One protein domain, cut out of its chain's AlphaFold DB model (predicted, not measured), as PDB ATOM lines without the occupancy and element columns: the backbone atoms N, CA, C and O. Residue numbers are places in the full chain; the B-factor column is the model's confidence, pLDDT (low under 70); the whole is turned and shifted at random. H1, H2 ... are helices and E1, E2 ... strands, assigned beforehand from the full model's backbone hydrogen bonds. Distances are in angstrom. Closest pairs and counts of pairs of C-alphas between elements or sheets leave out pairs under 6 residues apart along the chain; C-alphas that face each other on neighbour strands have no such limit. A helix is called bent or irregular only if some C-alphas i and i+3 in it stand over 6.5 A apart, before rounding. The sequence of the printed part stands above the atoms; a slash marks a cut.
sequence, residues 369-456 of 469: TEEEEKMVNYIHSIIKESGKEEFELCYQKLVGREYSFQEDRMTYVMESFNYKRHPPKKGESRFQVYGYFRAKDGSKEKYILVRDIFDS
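What this domain is: This is residues 369 to 456 of the 469 residues of a protein of Mucilaginibacter gossypii (UniProt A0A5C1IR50). A long, strongly twisted hairpin of two strands, E3 and E4, runs along the longest axis, with three short strands at its edges: E2 beside one end of E3, and E1 and E5 one after the other along E4. Three helices pack on this ribbon, the longest, H2, running beside much of its length, with H1 near E1 and H3 beside E4. The printed part has 88 residues with three named helices and five named strands, in the order H1 E1 H2 E2 E3 E4 E5 H3; the class is mixed, helices and strands. The sheet is branched, its neighbour pairs antiparallel. The whole is only just compact, close to loose, with a radius of gyration of the C-alphas of 14.1 A, and its outline is a rod spanning 44 by 21 by 21 A.

How they stand to each other: E3, residues 411 to 425, and E4, residues 428 to 439, form a hairpin at 163 degrees between directions, with N 418 and O 434 2.8 A apart, within hydrogen-bond range. E3 bends by 61 degrees at residue 415. E2, residues 402 to 404, lies on the side of E3 away from E4 and forms a hairpin with E3; N 403 and O 412 are 2.8 A apart. E1, residues 382 to 384, and E5, residues 445 to 449, lie on one side of E4, E3 on the other side. The pairing is staggered: E1 is beside residues 430 to 432, with N 383 and O 431 2.8 A apart, and E5 beside 434 to 438, with N 435 and O 448 2.8 A apart. E2, E3, E4 and E5 make a meander, each strand the antiparallel neighbour of the one before. H2, residues 385 to 398, is on the sheet, at the sheet's level; its closest C-alphas to E4 are those of Glu 385 and Arg 430, 5.0 A apart. H3, residues 450 to 456, is also at the sheet's level, with the C-alphas of Tyr 434 and Val 450, the closest of E4 and H3, 5.1 A apart. H1, residues 370 to 379, is on the sheet at a height of 7.0 A, over none of its strands. H1 and H3 are close but not clearly touching, about perpendicular at 73 degrees; the closest C-alphas, those of Ile 379 and Arg 451, are 6.5 A apart. H2 is apart from H1 and from H3. Every O i to N i+4 pair is within hydrogen-bond range in H1 and H3, and 6 of 10 in H2.

Where its parts are: E3 spans 37.2 A, from C-alpha 411 at (-145.812, 157.333, 107.172), and E4 35.3 A. E5 measures 13.6 A, E1 and E2 7.0 A each. H2 measures 20.1 A and is irregular, C-alphas 394 and 397 being 7.9 A apart. H1 measures 14.1 A, from C-alpha 370 at (-183.194, 152.748, 101.541); H3 measures 9.9 A and ends with C-alpha 456 at (-158.930, 161.950, 103.283).

The domain as a whole: The two C-alphas farthest apart, those of Thr 369 and Asp 441, are 45.6 A apart. The printed part has no cut. The link from E2 to E3 is short, the others are tight. The mean pLDDT of the printed part is 87.5, and no printed residue is under 70.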
ATOM      1  N   THR A 369    -185.465 155.662 104.746       85.62
ATOM      2  CA  THR A 369    -185.544 155.182 103.365       85.62
ATOM      3  C   THR A 369    -184.296 154.360 103.023       85.62
ATOM      4  O   THR A 369    -183.265 154.459 103.683       85.62
ATOM      5  N   GLU A 370    -184.353 153.549 101.964       82.81
ATOM      6  CA  GLU A 370    -183.194 152.748 101.541       82.81
ATOM      7  C   GLU A 370    -181.971 153.627 101.202       82.81
ATOM      8  O   GLU A 370    -180.836 153.257 101.491       82.81
ATOM      9  N   GLU A 371    -182.193 154.810 100.621       82.44
ATOM     10  CA  GLU A 371    -181.122 155.767 100.313       82.44
ATOM     11  C   GLU A 371    -180.511 156.381 101.581       82.44
ATOM     12  O   GLU A 371    -179.286 156.477 101.691       82.44
ATOM     13  N   GLU A 372    -181.338 156.747 102.564       81.25
ATOM     14  CA  GLU A 372    -180.858 157.240 103.859       81.25
ATOM     15  C   GLU A 372    -180.116 156.148 104.629       81.25
ATOM     16  O   GLU A 372    -179.050 156.413 105.173       81.25
ATOM     17  N   GLU A 373    -180.609 154.907 104.618       83.50
ATOM     18  CA  GLU A 373    -179.945 153.773 105.265       83.50
ATOM     19  C   GLU A 373    -178.558 153.526 104.655       83.50
ATOM     20  O   GLU A 373    -177.583 153.392 105.396       83.50
ATOM     21  N   LYS A 374    -178.428 153.593 103.322       83.69
ATOM     22  CA  LYS A 374    -177.122 153.542 102.645       83.69
ATOM     23  C   LYS A 374    -176.211 154.691 103.067       83.69
ATOM     24  O   LYS A 374    -175.023 154.472 103.304       83.69
ATOM     25  N   MET A 375    -176.745 155.906 103.185       80.50
ATOM     26  CA  MET A 375    -175.970 157.074 103.607       80.50
ATOM     27  C   MET A 375    -175.503 156.956 105.061       80.50
ATOM     28  O   MET A 375    -174.351 157.262 105.362       80.50
ATOM     29  N   VAL A 376    -176.353 156.461 105.955       81.56
ATOM     30  CA  VAL A 376    -176.032 156.223 107.367       81.56
ATOM     31  C   VAL A 376    -175.005 155.110 107.512       81.56
ATOM     32  O   VAL A 376    -174.007 155.278 108.216       81.56
ATOM     33  N   ASN A 377    -175.191 154.005 106.791       84.88
ATOM     34  CA  ASN A 377    -174.224 152.917 106.755       84.88
ATOM     35  C   ASN A 377    -172.876 153.419 106.223       84.88
ATOM     36  O   ASN A 377    -171.837 153.152 106.822       84.88
ATOM     37  N   TYR A 378    -172.875 154.263 105.191       83.44
ATOM     38  CA  TYR A 378    -171.660 154.913 104.710       83.44
ATOM     39  C   TYR A 378    -171.005 155.817 105.770       83.44
ATOM     40  O   TYR A 378    -169.808 155.677 106.037       83.44
ATOM     41  N   ILE A 379    -171.783 156.696 106.415       76.88
ATOM     42  CA  ILE A 379    -171.331 157.615 107.475       76.88
ATOM     43  C   ILE A 379    -170.634 156.856 108.609       76.88
ATOM     44  O   ILE A 379    -169.619 157.322 109.130       76.88
ATOM     45  N   HIS A 380    -171.148 155.676 108.949       79.62
ATOM     46  CA  HIS A 380    -170.651 154.847 110.047       79.62
ATOM     47  C   HIS A 380    -169.679 153.753 109.624       79.62
ATOM     48  O   HIS A 380    -169.222 152.980 110.470       79.62
ATOM     49  N   SER A 381    -169.323 153.694 108.336       88.75
ATOM     50  CA  SER A 381    -168.551 152.591 107.748       88.75
ATOM     51  C   SER A 381    -169.163 151.219 108.059       88.75
ATOM     52  O   SER A 381    -168.437 150.260 108.303       88.75
ATOM     53  N   ILE A 382    -170.490 151.130 108.106       90.25
ATOM     54  CA  ILE A 382    -171.241 149.897 108.312       90.25
ATOM     55  C   ILE A 382    -171.489 149.250 106.952       90.25
ATOM     56  O   ILE A 382    -171.884 149.917 106.001       90.25
ATOM     57  N   ILE A 383    -171.274 147.942 106.871       93.31
ATOM     58  CA  ILE A 383    -171.631 147.125 105.716       93.31
ATOM     59  C   ILE A 383    -172.416 145.890 106.157       93.31
ATOM     60  O   ILE A 383    -172.257 145.400 107.280       93.31
ATOM     61  N   LYS A 384    -173.223 145.341 105.257       92.94
ATOM     62  CA  LYS A 384    -173.868 144.036 105.421       92.94
ATOM     63  C   LYS A 384    -172.813 142.932 105.420       92.94
ATOM     64  O   LYS A 384    -171.882 142.954 104.617       92.94
ATOM     65  N   GLU A 385    -172.973 141.932 106.286       91.81
ATOM     66  CA  GLU A 385    -172.050 140.786 106.359       91.81
ATOM     67  C   GLU A 385    -171.946 140.047 105.013       91.81
ATOM     68  O   GLU A 385    -170.851 139.661 104.606       91.81
ATOM     69  N   SER A 386    -173.056 139.938 104.275       92.19
ATOM     70  CA  SER A 386    -173.108 139.348 102.930       92.19
ATOM     71  C   SER A 386    -172.305 140.118 101.874       92.19
ATOM     72  O   SER A 386    -171.871 139.520 100.895       92.19
ATOM     73  N   GLY A 387    -172.094 141.422 102.066       91.06
ATOM     74  CA  GLY A 387    -171.403 142.304 101.122       91.06
ATOM     75  C   GLY A 387    -169.900 142.450 101.372       91.06
ATOM     76  O   GLY A 387    -169.228 143.211 100.676       91.06
ATOM     77  N   LYS A 388    -169.348 141.736 102.362       92.88
ATOM     78  CA  LYS A 388    -167.945 141.870 102.779       92.88
ATOM     79  C   LYS A 388    -166.948 141.624 101.641       92.88
ATOM     80  O   LYS A 388    -166.037 142.425 101.448       92.88
ATOM     81  N   GLU A 389    -167.109 140.535 100.892       90.50
ATOM     82  CA  GLU A 389    -166.182 140.179  99.805       90.50
ATOM     83  C   GLU A 389    -166.219 141.209  98.664       90.50
ATOM     84  O   GLU A 389    -165.179 141.573  98.111       90.50
ATOM     85  N   GLU A 390    -167.411 141.720  98.341       91.62
ATOM     86  CA  GLU A 390    -167.602 142.748  97.315       91.62
ATOM     87  C   GLU A 390    -166.922 144.063  97.714       91.62
ATOM     88  O   GLU A 390    -166.178 144.650  96.919       91.62
ATOM     89  N   PHE A 391    -167.098 144.481  98.971       92.62
ATOM     90  CA  PHE A 391    -166.425 145.643  99.540       92.62
ATOM     91  C   PHE A 391    -164.891 145.513  99.453       92.62
ATOM     92  O   PHE A 391    -164.216 146.422  98.955       92.62
ATOM     93  N   GLU A 392    -164.326 144.375  99.878       91.62
ATOM     94  CA  GLU A 392    -162.876 144.128  99.826       91.62
ATOM     95  C   GLU A 392    -162.343 144.187  98.397       91.62
ATOM     96  O   GLU A 392    -161.312 144.812  98.144       91.62
ATOM     97  N   LEU A 393    -163.065 143.589  97.448       89.31
ATOM     98  CA  LEU A 393    -162.692 143.601  96.039       89.31
ATOM     99  C   LEU A 393    -162.718 145.019  95.452       89.31
ATOM    100  O   LEU A 393    -161.806 145.392  94.700       89.31
ATOM    101  N   CYS A 394    -163.735 145.810  95.804       89.00
ATOM    102  CA  CYS A 394    -163.903 147.184  95.334       89.00
ATOM    103  C   CYS A 394    -162.738 148.076  95.796       89.00
ATOM    104  O   CYS A 394    -162.156 148.826  95.003       89.00
ATOM    105  N   TYR A 395    -162.330 147.932  97.060       90.19
ATOM    106  CA  TYR A 395    -161.346 148.807  97.697       90.19
ATOM    107  C   TYR A 395    -159.969 148.175  97.933       90.19
ATOM    108  O   TYR A 395    -159.110 148.805  98.553       90.19
ATOM    109  N   GLN A 396    -159.683 146.998  97.366       91.88
ATOM    110  CA  GLN A 396    -158.388 146.305  97.499       91.88
ATOM    111  C   GLN A 396    -157.180 147.194  97.171       91.88
ATOM    112  O   GLN A 396    -156.105 147.032  97.738       91.88
ATOM    113  N   LYS A 397    -157.351 148.181  96.279       91.56
ATOM    114  CA  LYS A 397    -156.283 149.104  95.865       91.56
ATOM    115  C   LYS A 397    -155.832 150.054  96.975       91.56
ATOM    116  O   LYS A 397    -154.833 150.747  96.774       91.56
ATOM    117  N   LEU A 398    -156.580 150.157  98.075       90.56
ATOM    118  CA  LEU A 398    -156.203 150.937  99.254       90.56
ATOM    119  C   LEU A 398    -155.192 150.199 100.127       90.56
ATOM    120  O   LEU A 398    -154.348 150.849 100.745       90.56
ATOM    121  N   VAL A 399    -155.241 148.866 100.123       92.50
ATOM    122  CA  VAL A 399    -154.278 148.013 100.816       92.50
ATOM    123  C   VAL A 399    -152.913 148.123 100.130       92.50
ATOM    124  O   VAL A 399    -152.800 148.158  98.906       92.50
ATOM    125  N   GLY A 400    -151.862 148.239 100.935       90.62
ATOM    126  CA  GLY A 400    -150.485 148.476 100.515       90.62
ATOM    127  C   GLY A 400    -150.151 149.937 100.202       90.62
ATOM    128  O   GLY A 400    -148.985 150.239  99.951       90.62
ATOM    129  N   ARG A 401    -151.123 150.863 100.220       92.94
ATOM    130  CA  ARG A 401    -150.841 152.293 100.014       92.94
ATOM    131  C   ARG A 401    -150.236 152.938 101.251       92.94
ATOM    132  O   ARG A 401    -150.508 152.536 102.381       92.94
ATOM    133  N   GLU A 402    -149.450 153.979 100.998       93.12
ATOM    134  CA  GLU A 402    -148.841 154.812 102.026       93.12
ATOM    135  C   GLU A 402    -149.706 156.026 102.356       93.12
ATOM    136  O   GLU A 402    -150.236 156.692 101.467       93.12
ATOM    137  N   TYR A 403    -149.795 156.336 103.645       90.00
ATOM    138  CA  TYR A 403    -150.601 157.412 104.202       90.00
ATOM    139  C   TYR A 403    -149.771 158.203 105.202       90.00
ATOM    140  O   TYR A 403    -148.902 157.655 105.876       90.00
ATOM    141  N   SER A 404    -150.021 159.504 105.299       85.81
ATOM    142  CA  SER A 404    -149.398 160.363 106.307       85.81
ATOM    143  C   SER A 404    -150.488 161.109 107.056       85.81
ATOM    144  O   SER A 404    -151.290 161.806 106.436       85.81
ATOM    145  N   PHE A 405    -150.517 160.966 108.379       80.94
ATOM    146  CA  PHE A 405    -151.497 161.638 109.231       80.94
ATOM    147  C   PHE A 405    -150.869 162.889 109.848       80.94
ATOM    148  O   PHE A 405    -149.705 162.884 110.256       80.94
ATOM    149  N   GLN A 406    -151.628 163.987 109.903       73.38
ATOM    150  CA  GLN A 406    -151.102 165.285 110.348       73.38
ATOM    151  C   GLN A 406    -150.638 165.281 111.812       73.38
ATOM    152  O   GLN A 406    -149.738 166.036 112.174       73.38
ATOM    153  N   GLU A 407    -151.219 164.407 112.632       74.38
ATOM    154  CA  GLU A 407    -151.008 164.354 114.081       74.38
ATOM    155  C   GLU A 407    -149.585 163.962 114.488       74.38
ATOM    156  O   GLU A 407    -149.059 164.475 115.472       74.38
ATOM    157  N   ASP A 408    -148.949 163.046 113.753       81.69
ATOM    158  CA  ASP A 408    -147.667 162.454 114.158       81.69
ATOM    159  C   ASP A 408    -146.576 162.510 113.086       81.69
ATOM    160  O   ASP A 408    -145.442 162.120 113.370       81.69
ATOM    161  N   ARG A 409    -146.882 163.043 111.893       83.38
ATOM    162  CA  ARG A 409    -145.944 163.170 110.760       83.38
ATOM    163  C   ARG A 409    -145.272 161.844 110.374       83.38
ATOM    164  O   ARG A 409    -144.188 161.856 109.790       83.38
ATOM    165  N   MET A 410    -145.887 160.711 110.708       85.94
ATOM    166  CA  MET A 410    -145.385 159.385 110.362       85.94
ATOM    167  C   MET A 410    -146.029 158.883 109.071       85.94
ATOM    168  O   MET A 410    -147.165 159.231 108.744       85.94
ATOM    169  N   THR A 411    -145.292 158.042 108.343       90.81
ATOM    170  CA  THR A 411    -145.812 157.333 107.172       90.81
ATOM    171  C   THR A 411    -146.281 155.944 107.579       90.81
ATOM    172  O   THR A 411    -145.521 155.151 108.143       90.81
ATOM    173  N   TYR A 412    -147.529 155.652 107.251       92.44
ATOM    174  CA  TYR A 412    -148.212 154.399 107.514       92.44
ATOM    175  C   TYR A 412    -148.484 153.659 106.218       92.44
ATOM    176  O   TYR A 412    -148.725 154.290 105.194       92.44
ATOM    177  N   VAL A 413    -148.498 152.334 106.269       93.44
ATOM    178  CA  VAL A 413    -149.001 151.479 105.194       93.44
ATOM    179  C   VAL A 413    -150.315 150.872 105.662       93.44
ATOM    180  O   VAL A 413    -150.384 150.352 106.776       93.44
ATOM    181  N   MET A 414    -151.354 150.948 104.833       95.19
ATOM    182  CA  MET A 414    -152.598 150.227 105.101       95.19
ATOM    183  C   MET A 414    -152.388 148.742 104.792       95.19
ATOM    184  O   MET A 414    -152.173 148.391 103.638       95.19
ATOM    185  N   GLU A 415    -152.427 147.864 105.787       93.31
ATOM    186  CA  GLU A 415    -152.144 146.434 105.600       93.31
ATOM    187  C   GLU A 415    -153.397 145.607 105.291       93.31
ATOM    188  O   GLU A 415    -153.309 144.621 104.562       93.31
ATOM    189  N   SER A 416    -154.562 145.991 105.818       93.88
ATOM    190  CA  SER A 416    -155.813 145.252 105.608       93.88
ATOM    191  C   SER A 416    -157.052 146.075 105.969       93.88
ATOM    192  O   SER A 416    -156.954 147.165 106.540       93.88
ATOM    193  N   PHE A 417    -158.230 145.531 105.653       94.00
ATOM    194  CA  PHE A 417    -159.488 145.914 106.294       94.00
ATOM    195  C   PHE A 417    -159.730 145.038 107.530       94.00
ATOM    196  O   PHE A 417    -159.438 143.843 107.522       94.00
ATOM    197  N   ASN A 418    -160.270 145.638 108.586       90.75
ATOM    198  CA  ASN A 418    -160.688 144.980 109.817       90.75
ATOM    199  C   ASN A 418    -162.174 145.232 110.070       90.75
ATOM    200  O   ASN A 418    -162.688 146.310 109.782       90.75
ATOM    201  N   TYR A 419    -162.848 144.234 110.640       90.75
ATOM    202  CA  TYR A 419    -164.301 144.217 110.792       90.75
ATOM    203  C   TYR A 419    -164.674 144.010 112.249       90.75
ATOM    204  O   TYR A 419    -164.264 143.029 112.870       90.75
ATOM    205  N   LYS A 420    -165.492 144.915 112.775       87.50
ATOM    206  CA  LYS A 420    -166.109 144.800 114.094       87.50
ATOM    207  C   LYS A 420    -167.580 144.448 113.907       87.50
ATOM    208  O   LYS A 420    -168.251 145.080 113.096       87.50
ATOM    209  N   ARG A 421    -168.099 143.456 114.637       85.94
ATOM    210  CA  ARG A 421    -169.539 143.147 114.604       85.94
ATOM    211  C   ARG A 421    -170.353 144.373 115.014       85.94
ATOM    212  O   ARG A 421    -170.031 145.022 116.007       85.94
ATOM    213  N   HIS A 422    -171.394 144.655 114.244       82.75
ATOM    214  CA  HIS A 422    -172.360 145.713 114.507       82.75
ATOM    215  C   HIS A 422    -173.717 145.078 114.845       82.75
ATOM    216  O   HIS A 422    -174.011 144.003 114.307       82.75
ATOM    217  N   PRO A 423    -174.544 145.684 115.721       81.75
ATOM    218  CA  PRO A 423    -175.892 145.192 115.982       81.75
ATOM    219  C   PRO A 423    -176.653 144.898 114.680       81.75
ATOM    220  O   PRO A 423    -176.552 145.678 113.725       81.75
ATOM    221  N   PRO A 424    -177.383 143.777 114.590       84.50
ATOM    222  CA  PRO A 424    -178.186 143.494 113.411       84.50
ATOM    223  C   PRO A 424    -179.333 144.505 113.300       84.50
ATOM    224  O   PRO A 424    -179.903 144.903 114.314       84.50
ATOM    225  N   LYS A 425    -179.697 144.896 112.076       82.25
ATOM    226  CA  LYS A 425    -180.867 145.751 111.800       82.25
ATOM    227  C   LYS A 425    -181.754 145.044 110.795       82.25
ATOM    228  O   LYS A 425    -181.256 144.429 109.858       82.25
ATOM    229  N   LYS A 426    -183.065 145.037 111.056       85.19
ATOM    230  CA  LYS A 426    -184.065 144.318 110.239       85.19
ATOM    231  C   LYS A 426    -183.709 142.830 110.005       85.19
ATOM    232  O   LYS A 426    -184.060 142.252 108.984       85.19
ATOM    233  N   GLY A 427    -183.024 142.200 110.968       85.50
ATOM    234  CA  GLY A 427    -182.605 140.792 110.901       85.50
ATOM    235  C   GLY A 427    -181.333 140.520 110.088       85.50
ATOM    236  O   GLY A 427    -180.922 139.365 109.999       85.50
ATOM    237  N   GLU A 428    -180.688 141.546 109.529       87.19
ATOM    238  CA  GLU A 428    -179.439 141.408 108.777       87.19
ATOM    239  C   GLU A 428    -178.218 141.651 109.677       87.19
ATOM    240  O   GLU A 428    -178.142 142.652 110.394       87.19
ATOM    241  N   SER A 429    -177.242 140.739 109.626       90.69
ATOM    242  CA  SER A 429    -175.937 140.912 110.273       90.69
ATOM    243  C   SER A 429    -175.110 141.988 109.575       90.69
ATOM    244  O   SER A 429    -175.059 142.053 108.344       90.69
ATOM    245  N   ARG A 430    -174.402 142.802 110.363       92.62
ATOM    246  CA  ARG A 430    -173.623 143.940 109.863       92.62
ATOM    247  C   ARG A 430    -172.236 144.005 110.503       92.62
ATOM    248  O   ARG A 430    -172.022 143.534 111.625       92.62
ATOM    249  N   PHE A 431    -171.297 144.626 109.800       90.81
ATOM    250  CA  PHE A 431    -169.957 144.938 110.287       90.81
ATOM    251  C   PHE A 431    -169.673 146.424 110.184       90.81
ATOM    252  O   PHE A 431    -169.988 147.036 109.175       90.81
ATOM    253  N   GLN A 432    -168.980 146.972 111.173       92.69
ATOM    254  CA  GLN A 432    -168.290 148.246 111.047       92.69
ATOM    255  C   GLN A 432    -166.862 148.007 110.543       92.69
ATOM    256  O   GLN A 432    -166.146 147.151 111.076       92.69
ATOM    257  N   VAL A 433    -166.456 148.746 109.513       92.94
ATOM    258  CA  VAL A 433    -165.210 148.526 108.774       92.94
ATOM    259  C   VAL A 433    -164.163 149.580 109.118       92.94
ATOM    260  O   VAL A 433    -164.403 150.788 109.052       92.94
ATOM    261  N   TYR A 434    -162.957 149.105 109.413       92.19
ATOM    262  CA  TYR A 434    -161.774 149.910 109.689       92.19
ATOM    263  C   TYR A 434    -160.654 149.558 108.710       92.19
ATOM    264  O   TYR A 434    -160.441 148.389 108.397       92.19
ATOM    265  N   GLY A 435    -159.877 150.541 108.269       92.25
ATOM    266  CA  GLY A 435    -158.557 150.287 107.703       92.25
ATOM    267  C   GLY A 435    -157.531 150.096 108.813       92.25
ATOM    268  O   GLY A 435    -157.492 150.864 109.777       92.25
ATOM    269  N   TYR A 436    -156.701 149.068 108.676       91.94
ATOM    270  CA  TYR A 436    -155.586 148.794 109.572       91.94
ATOM    271  C   TYR A 436    -154.290 149.337 108.990       91.94
ATOM    272  O   TYR A 436    -153.911 149.001 107.868       91.94
ATOM    273  N   PHE A 437    -153.609 150.170 109.766       91.50
ATOM    274  CA  PHE A 437    -152.413 150.886 109.356       91.50
ATOM    275  C   PHE A 437    -151.254 150.546 110.278       91.50
ATOM    276  O   PHE A 437    -151.386 150.653 111.498       91.50
ATOM    277  N   ARG A 438    -150.087 150.252 109.705       91.62
ATOM    278  CA  ARG A 438    -148.833 150.090 110.450       91.62
ATOM    279  C   ARG A 438    -147.811 151.122 109.989       91.62
ATOM    280  O   ARG A 438    -147.640 151.348 108.791       91.62
ATOM    281  N   ALA A 439    -147.155 151.793 110.933       90.94
ATOM    282  CA  ALA A 439    -146.066 152.714 110.624       90.94
ATOM    283  C   ALA A 439    -144.926 151.950 109.935       90.94
ATOM    284  O   ALA A 439    -144.640 150.809 110.295       90.94
ATOM    285  N   LYS A 440    -144.240 152.572 108.969       89.94
ATOM    286  CA  LYS A 440    -143.139 151.917 108.231       89.94
ATOM    287  C   LYS A 440    -142.003 151.405 109.118       89.94
ATOM    288  O   LYS A 440    -141.311 150.466 108.746       89.94
ATOM    289  N   ASP A 441    -141.796 152.038 110.267       85.44
ATOM    290  CA  ASP A 441    -140.799 151.639 111.261       85.44
ATOM    291  C   ASP A 441    -141.322 150.591 112.264       85.44
ATOM    292  O   ASP A 441    -140.598 150.201 113.179       85.44
ATOM    293  N   GLY A 442    -142.577 150.149 112.119       83.31
ATOM    294  CA  GLY A 442    -143.252 149.205 113.010       83.31
ATOM    295  C   GLY A 442    -143.575 149.764 114.398       83.31
ATOM    296  O   GLY A 442    -144.024 149.020 115.265       83.31
ATOM    297  N   SER A 443    -143.350 151.058 114.646       80.38
ATOM    298  CA  SER A 443    -143.453 151.638 115.991       80.38
ATOM    299  C   SER A 443    -144.890 151.862 116.462       80.38
ATOM    300  O   SER A 443    -145.139 151.977 117.669       80.38
ATOM    301  N   LYS A 444    -145.834 151.964 115.522       79.00
ATOM    302  CA  LYS A 444    -147.227 152.324 115.783       79.00
ATOM    303  C   LYS A 444    -148.183 151.625 114.834       79.00
ATOM    304  O   LYS A 444    -147.873 151.399 113.667       79.00
ATOM    305  N   GLU A 445    -149.387 151.411 115.340       88.62
ATOM    306  CA  GLU A 445    -150.516 150.875 114.594       88.62
ATOM    307  C   GLU A 445    -151.721 151.801 114.782       88.62
ATOM    308  O   GLU A 445    -151.854 152.435 115.836       88.62
ATOM    309  N   LYS A 446    -152.562 151.926 113.753       85.25
ATOM    310  CA  LYS A 446    -153.803 152.710 113.783       85.25
ATOM    311  C   LYS A 446    -154.940 151.920 113.140       85.25
ATOM    312  O   LYS A 446    -154.737 151.212 112.156       85.25
ATOM    313  N   TYR A 447    -156.136 152.098 113.687       89.44
ATOM    314  CA  TYR A 447    -157.392 151.630 113.114       89.44
ATOM    315  C   TYR A 447    -158.217 152.870 112.811       89.44
ATOM    316  O   TYR A 447    -158.462 153.672 113.708       89.44
ATOM    317  N   ILE A 448    -158.579 153.058 111.549       84.81
ATOM    318  CA  ILE A 448    -159.266 154.266 111.082       84.81
ATOM    319  C   ILE A 448    -160.540 153.829 110.380       84.81
ATOM    320  O   ILE A 448    -160.496 152.872 109.608       84.81
ATOM    321  N   LEU A 449    -161.666 154.489 110.655       86.31
ATOM    322  CA  LEU A 449    -162.917 154.183 109.967       86.31
ATOM    323  C   LEU A 449    -162.729 154.360 108.462       86.31
ATOM    324  O   LEU A 449    -162.079 155.300 108.005       86.31
ATOM    325  N   VAL A 450    -163.281 153.437 107.680       87.69
ATOM    326  CA  VAL A 450    -163.102 153.446 106.225       87.69
ATOM    327  C   VAL A 450    -163.587 154.751 105.592       87.69
ATOM    328  O   VAL A 450    -162.940 155.254 104.672       87.69
ATOM    329  N   ARG A 451    -164.666 155.338 106.115       84.75
ATOM    330  CA  ARG A 451    -165.136 156.663 105.705       84.75
ATOM    331  C   ARG A 451    -164.032 157.716 105.806       84.75
ATOM    332  O   ARG A 451    -163.784 158.406 104.824       84.75
ATOM    333  N   ASP A 452    -163.332 157.807 106.934       83.00
ATOM    334  CA  ASP A 452    -162.285 158.819 107.127       83.00
ATOM    335  C   ASP A 452    -161.143 158.641 106.111       83.00
ATOM    336  O   ASP A 452    -160.538 159.611 105.645       83.00
ATOM    337  N   ILE A 453    -160.867 157.394 105.709       85.44
ATOM    338  CA  ILE A 453    -159.908 157.086 104.640       85.44
ATOM    339  C   ILE A 453    -160.419 157.645 103.310       85.44
ATOM    340  O   ILE A 453    -159.666 158.317 102.601       85.44
ATOM    341  N   PHE A 454    -161.683 157.399 102.973       85.38
ATOM    342  CA  PHE A 454    -162.295 157.904 101.745       85.38
ATOM    343  C   PHE A 454    -162.312 159.431 101.692       85.38
ATOM    344  O   PHE A 454    -161.863 159.999 100.691       85.38
ATOM    345  N   ASP A 455    -162.722 160.078 102.782       79.38
ATOM    346  CA  ASP A 455    -162.754 161.535 102.922       79.38
ATOM    347  C   ASP A 455    -161.341 162.120 102.755       79.38
ATOM    348  O   ASP A 455    -161.130 163.058 101.978       79.38
ATOM    349  N   SER A 456    -160.330 161.507 103.389       80.38
ATOM    350  CA  SER A 456    -158.930 161.950 103.283       80.38
ATOM    351  C   SER A 456    -158.361 161.845 101.863       80.38
ATOM    352  O   SER A 456    -157.561 162.683 101.439       80.38
TER     353      SER A 456